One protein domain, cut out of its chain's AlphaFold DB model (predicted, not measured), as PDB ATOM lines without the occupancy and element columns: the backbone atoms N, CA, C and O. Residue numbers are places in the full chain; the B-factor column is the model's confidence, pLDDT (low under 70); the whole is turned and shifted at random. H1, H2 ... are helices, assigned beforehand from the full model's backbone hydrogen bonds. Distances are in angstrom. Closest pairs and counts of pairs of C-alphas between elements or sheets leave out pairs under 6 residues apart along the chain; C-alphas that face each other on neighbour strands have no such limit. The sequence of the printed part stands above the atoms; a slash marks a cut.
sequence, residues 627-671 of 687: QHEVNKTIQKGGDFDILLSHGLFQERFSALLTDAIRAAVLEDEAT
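Overview. This is residues 627 to 671 of the 687 residues of the protein "Ribosomal RNA small subunit methyltransferase I" of Ruminococcaceae bacterium AF10-16 (UniProt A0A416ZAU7). One long, straight helix, H2, makes the length of this domain, and a short helix, H1, crosses it nearly at a right angle, packed on residues 650 to 658 of H2. A long looping link, residues 634 to 646, carries the chain from H1 round to the beginning of H2, while residues 662 to 671 of H2 stick out beyond the rest. The printed part has 45 residues, with two named helices in the order H1, H2 and no named strand, and its class is all helix. It is loose, with a radius of gyration of the C-alphas of 12.0 A, and a rod in outline, spanning 37 by 18 by 13 A.

Arrangement. Start at H1, residues 628 to 633, and look from there to H2, residues 647 to 671. The two touch, with 8 pairs of C-alphas within 8 A, and H2 does so with residues 650 to 658 alone. Their closest C-alphas are those of Asn 631 and Ser 654, 5.2 A apart. Their lines are about perpendicular, at 83 degrees. In both H1 and H2, every O i to N i+4 pair is within hydrogen-bond range.

Along the chain. Find C-alpha 628 at (5.172, -18.524, 75.033), where H1 begins; it ends at Thr 633, after six residues. Then go to C-alpha 647 at (-6.345, -17.654, 78.832); from there H2 runs 36.0 A to C-alpha 671 at (13.408, -35.840, 54.875).

Size, cuts and confidence. Look at His 646 and Thr 671 for the two C-alphas farthest apart, at 37.6 A. Residues 662 to 671 of H2 stand free; the body without them spans 22 by 16 by 15 A. The link from H1 to H2, 13 residues, is long, and the printed part has no cut. In the B-factor column the mean pLDDT of the printed part is 82.3, and residues 669 to 671 are under 70.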
ATOM      1  N   GLN A 627       5.613 -22.682  75.223       82.88
ATOM      2  CA  GLN A 627       4.653 -22.258  74.205       82.88
ATOM      3  C   GLN A 627       4.513 -20.725  74.114       82.88
ATOM      4  O   GLN A 627       3.628 -20.215  73.426       82.88
ATOM      5  N   HIS A 628       5.347 -19.968  74.842       81.88
ATOM      6  CA  HIS A 628       5.172 -18.524  75.033       81.88
ATOM      7  C   HIS A 628       5.257 -17.705  73.741       81.88
ATOM      8  O   HIS A 628       4.638 -16.649  73.670       81.88
ATOM      9  N   GLU A 629       6.018 -18.144  72.739       83.50
ATOM     10  CA  GLU A 629       6.124 -17.446  71.453       83.50
ATOM     11  C   GLU A 629       4.811 -17.525  70.665       83.50
ATOM     12  O   GLU A 629       4.195 -16.495  70.393       83.50
ATOM     13  N   VAL A 630       4.319 -18.743  70.415       85.81
ATOM     14  CA  VAL A 630       3.011 -18.992  69.783       85.81
ATOM     15  C   VAL A 630       1.883 -18.307  70.566       85.81
ATOM     16  O   VAL A 630       1.002 -17.680  69.984       85.81
ATOM     17  N   ASN A 631       1.940 -18.333  71.902       87.38
ATOM     18  CA  ASN A 631       0.947 -17.670  72.750       87.38
ATOM     19  C   ASN A 631       0.891 -16.140  72.567       87.38
ATOM     20  O   ASN A 631      -0.195 -15.568  72.679       87.38
ATOM     21  N   LYS A 632       2.035 -15.498  72.278       86.44
ATOM     22  CA  LYS A 632       2.161 -14.048  72.025       86.44
ATOM     23  C   LYS A 632       1.773 -13.653  70.597       86.44
ATOM     24  O   LYS A 632       1.360 -12.515  70.396       86.44
ATOM     25  N   THR A 633       1.937 -14.542  69.613       85.94
ATOM     26  CA  THR A 633       1.665 -14.243  68.193       85.94
ATOM     27  C   THR A 633       0.217 -14.499  67.777       85.94
ATOM     28  O   THR A 633      -0.249 -13.888  66.816       85.94
ATOM     29  N   ILE A 634      -0.522 -15.344  68.506       84.00
ATOM     30  CA  ILE A 634      -1.950 -15.589  68.264       84.00
ATOM     31  C   ILE A 634      -2.780 -14.305  68.461       84.00
ATOM     32  O   ILE A 634      -2.844 -13.735  69.552       84.00
ATOM     33  N   GLN A 635      -3.481 -13.895  67.402       80.81
ATOM     34  CA  GLN A 635      -4.429 -12.776  67.397       80.81
ATOM     35  C   GLN A 635      -5.879 -13.279  67.481       80.81
ATOM     36  O   GLN A 635      -6.156 -14.441  67.193       80.81
ATOM     37  N   LYS A 636      -6.808 -12.396  67.874       77.69
ATOM     38  CA  LYS A 636      -8.259 -12.669  67.910       77.69
ATOM     39  C   LYS A 636      -8.960 -12.011  66.722       77.69
ATOM     40  O   LYS A 636      -8.493 -10.980  66.239       77.69
ATOM     41  N   GLY A 637     -10.088 -12.571  66.303       74.06
ATOM     42  CA  GLY A 637     -10.873 -12.152  65.142       74.06
ATOM     43  C   GLY A 637     -10.979 -13.218  64.046       74.06
ATOM     44  O   GLY A 637     -11.092 -12.853  62.878       74.06
ATOM     45  N   GLY A 638     -10.911 -14.511  64.388       78.81
ATOM     46  CA  GLY A 638     -10.988 -15.616  63.422       78.81
ATOM     47  C   GLY A 638     -11.780 -16.830  63.920       78.81
ATOM     48  O   GLY A 638     -12.270 -16.854  65.047       78.81
ATOM     49  N   ASP A 639     -11.874 -17.871  63.086       83.06
ATOM     50  CA  ASP A 639     -12.718 -19.060  63.325       83.06
ATOM     51  C   ASP A 639     -12.405 -19.811  64.637       83.06
ATOM     52  O   ASP A 639     -13.251 -20.525  65.178       83.06
ATOM     53  N   PHE A 640     -11.199 -19.626  65.183       82.19
ATOM     54  CA  PHE A 640     -10.746 -20.237  66.435       82.19
ATOM     55  C   PHE A 640     -10.981 -19.375  67.686       82.19
ATOM     56  O   PHE A 640     -10.590 -19.795  68.774       82.19
ATOM     57  N   ASP A 641     -11.645 -18.214  67.594       82.94
ATOM     58  CA  ASP A 641     -11.846 -17.282  68.721       82.94
ATOM     59  C   ASP A 641     -12.480 -17.927  69.969       82.94
ATOM     60  O   ASP A 641     -12.194 -17.511  71.093       82.94
ATOM     61  N   ILE A 642     -13.269 -18.996  69.807       84.44
ATOM     62  CA  ILE A 642     -13.799 -19.795  70.924       84.44
ATOM     63  C   ILE A 642     -12.688 -20.432  71.781       84.44
ATOM     64  O   ILE A 642     -12.798 -20.451  73.008       84.44
ATOM     65  N   LEU A 643     -11.583 -20.871  71.171       80.94
ATOM     66  CA  LEU A 643     -10.391 -21.397  71.853       80.94
ATOM     67  C   LEU A 643      -9.535 -20.277  72.467       80.94
ATOM     68  O   LEU A 643      -8.741 -20.521  73.370       80.94
ATOM     69  N   LEU A 644      -9.716 -19.040  71.999       82.38
ATOM     70  CA  LEU A 644      -8.990 -17.845  72.444       82.38
ATOM     71  C   LEU A 644      -9.804 -17.000  73.440       82.38
ATOM     72  O   LEU A 644      -9.343 -15.955  73.903       82.38
ATOM     73  N   SER A 645     -11.013 -17.441  73.787       78.94
ATOM     74  CA  SER A 645     -11.935 -16.783  74.721       78.94
ATOM     75  C   SER A 645     -11.347 -16.633  76.129       78.94
ATOM     76  O   SER A 645     -11.447 -15.569  76.742       78.94
ATOM     77  N   HIS A 646     -10.662 -17.672  76.615       83.50
ATOM     78  CA  HIS A 646     -10.083 -17.750  77.953       83.50
ATOM     79  C   HIS A 646      -8.593 -18.090  77.903       83.50
ATOM     80  O   HIS A 646      -8.178 -18.972  77.154       83.50
ATOM     81  N   GLY A 647      -7.800 -17.460  78.777       82.69
ATOM     82  CA  GLY A 647      -6.345 -17.654  78.832       82.69
ATOM     83  C   GLY A 647      -5.910 -19.115  78.988       82.69
ATOM     84  O   GLY A 647      -4.942 -19.512  78.359       82.69
ATOM     85  N   LEU A 648      -6.660 -19.940  79.730       84.56
ATOM     86  CA  LEU A 648      -6.375 -21.375  79.877       84.56
ATOM     87  C   LEU A 648      -6.554 -22.157  78.562       84.56
ATOM     88  O   LEU A 648      -5.785 -23.076  78.286       84.56
ATOM     89  N   PHE A 649      -7.554 -21.810  77.746       85.56
ATOM     90  CA  PHE A 649      -7.735 -22.432  76.432       85.56
ATOM     91  C   PHE A 649      -6.701 -21.906  75.435       85.56
ATOM     92  O   PHE A 649      -6.089 -22.714  74.745       85.56
ATOM     93  N   GLN A 650      -6.402 -20.600  75.456       84.38
ATOM     94  CA  GLN A 650      -5.321 -20.011  74.662       84.38
ATOM     95  C   GLN A 650      -3.970 -20.665  74.997       84.38
ATOM     96  O   GLN A 650      -3.242 -21.037  74.086       84.38
ATOM     97  N   GLU A 651      -3.643 -20.870  76.277       85.25
ATOM     98  CA  GLU A 651      -2.428 -21.550  76.752       85.25
ATOM     99  C   GLU A 651      -2.338 -22.996  76.235       85.25
ATOM    100  O   GLU A 651      -1.317 -23.389  75.672       85.25
ATOM    101  N   ARG A 652      -3.418 -23.780  76.377       87.12
ATOM    102  CA  ARG A 652      -3.469 -25.187  75.934       87.12
ATOM    103  C   ARG A 652      -3.431 -25.328  74.416       87.12
ATOM    104  O   ARG A 652      -2.743 -26.210  73.913       87.12
ATOM    105  N   PHE A 653      -4.134 -24.453  73.702       87.69
ATOM    106  CA  PHE A 653      -4.097 -24.373  72.246       87.69
ATOM    107  C   PHE A 653      -2.710 -23.952  71.751       87.69
ATOM    108  O   PHE A 653      -2.200 -24.566  70.823       87.69
ATOM    109  N   SER A 654      -2.063 -22.988  72.419       88.38
ATOM    110  CA  SER A 654      -0.689 -22.577  72.096       88.38
ATOM    111  C   SER A 654       0.278 -23.746  72.232       88.38
ATOM    112  O   SER A 654       1.029 -23.987  71.302       88.38
ATOM    113  N   ALA A 655       0.229 -24.501  73.336       87.19
ATOM    114  CA  ALA A 655       1.110 -25.655  73.540       87.19
ATOM    115  C   ALA A 655       0.918 -26.730  72.458       87.19
ATOM    116  O   ALA A 655       1.882 -27.120  71.808       87.19
ATOM    117  N   LEU A 656      -0.331 -27.135  72.193       88.50
ATOM    118  CA  LEU A 656      -0.636 -28.105  71.134       88.50
ATOM    119  C   LEU A 656      -0.222 -27.608  69.739       88.50
ATOM    120  O   LEU A 656       0.212 -28.407  68.916       88.50
ATOM    121  N   LEU A 657      -0.339 -26.304  69.471       87.88
ATOM    122  CA  LEU A 657       0.079 -25.701  68.208       87.88
ATOM    123  C   LEU A 657       1.608 -25.611  68.097       87.88
ATOM    124  O   LEU A 657       2.140 -25.921  67.036       87.88
ATOM    125  N   THR A 658       2.327 -25.255  69.169       87.94
ATOM    126  CA  THR A 658       3.797 -25.296  69.191       87.94
ATOM    127  C   THR A 658       4.299 -26.718  68.951       87.94
ATOM    128  O   THR A 658       5.158 -26.910  68.099       87.94
ATOM    129  N   ASP A 659       3.732 -27.721  69.622       85.62
ATOM    130  CA  ASP A 659       4.170 -29.113  69.474       85.62
ATOM    131  C   ASP A 659       3.802 -29.708  68.100       85.62
ATOM    132  O   ASP A 659       4.563 -30.500  67.546       85.62
ATOM    133  N   ALA A 660       2.695 -29.269  67.488       87.06
ATOM    134  CA  ALA A 660       2.358 -29.613  66.105       87.06
ATOM    135  C   ALA A 660       3.304 -28.957  65.080       87.06
ATOM    136  O   ALA A 660       3.708 -29.611  64.119       87.06
ATOM    137  N   ILE A 661       3.688 -27.690  65.289       86.62
ATOM    138  CA  ILE A 661       4.681 -26.992  64.454       86.62
ATOM    139  C   ILE A 661       6.053 -27.663  64.597       86.62
ATOM    140  O   ILE A 661       6.683 -27.957  63.583       86.62
ATOM    141  N   ARG A 662       6.477 -27.983  65.829       85.00
ATOM    142  CA  ARG A 662       7.686 -28.772  66.118       85.00
ATOM    143  C   ARG A 662       7.688 -30.072  65.325       85.00
ATOM    144  O   ARG A 662       8.606 -30.299  64.549       85.00
ATOM    145  N   ALA A 663       6.650 -30.896  65.470       83.25
ATOM    146  CA  ALA A 663       6.563 -32.173  64.764       83.25
ATOM    147  C   ALA A 663       6.673 -32.006  63.237       83.25
ATOM    148  O   ALA A 663       7.448 -32.723  62.613       83.25
ATOM    149  N   ALA A 664       5.973 -31.030  62.648       85.19
ATOM    150  CA  ALA A 664       6.014 -30.782  61.206       85.19
ATOM    151  C   ALA A 664       7.398 -30.324  60.701       85.19
ATOM    152  O   ALA A 664       7.856 -30.804  59.668       85.19
ATOM    153  N   VAL A 665       8.085 -29.436  61.432       82.75
ATOM    154  CA  VAL A 665       9.442 -28.975  61.076       82.75
ATOM    155  C   VAL A 665      10.466 -30.105  61.220       82.75
ATOM    156  O   VAL A 665      11.317 -30.280  60.354       82.75
ATOM    157  N   LEU A 666      10.364 -30.915  62.279       77.12
ATOM    158  CA  LEU A 666      11.262 -32.052  62.506       77.12
ATOM    159  C   LEU A 666      11.013 -33.196  61.500       77.12
ATOM    160  O   LEU A 666      11.957 -33.905  61.157       77.12
ATOM    161  N   GLU A 667       9.781 -33.374  60.998       78.06
ATOM    162  CA  GLU A 667       9.496 -34.283  59.875       78.06
ATOM    163  C   GLU A 667      10.134 -33.782  58.560       78.06
ATOM    164  O   GLU A 667      10.726 -34.591  57.846       78.06
ATOM    165  N   ASP A 668      10.094 -32.476  58.257       79.25
ATOM    166  CA  ASP A 668      10.702 -31.899  57.041       79.25
ATOM    167  C   ASP A 668      12.242 -32.032  57.049       79.25
ATOM    168  O   ASP A 668      12.819 -32.646  56.146       79.25
ATOM    169  N   GLU A 669      12.897 -31.599  58.133       69.12
ATOM    170  CA  GLU A 669      14.352 -31.725  58.368       69.12
ATOM    171  C   GLU A 669      14.848 -33.189  58.323       69.12
ATOM    172  O   GLU A 669      15.958 -33.485  57.864       69.12
ATOM    173  N   ALA A 670      14.020 -34.152  58.746       61.91
ATOM    174  CA  ALA A 670      14.337 -35.578  58.632       61.91
ATOM    175  C   ALA A 670      14.281 -36.091  57.175       61.91
ATOM    176  O   ALA A 670      14.986 -37.043  56.823       61.91
ATOM    177  N   THR A 671      13.481 -35.468  56.301       57.84
ATOM    178  CA  THR A 671      13.408 -35.840  54.875       57.84
ATOM    179  C   THR A 671      14.483 -35.173  54.018       57.84
ATOM    180  O   THR A 671      14.952 -35.785  53.057       57.84
TER     181      THR A 671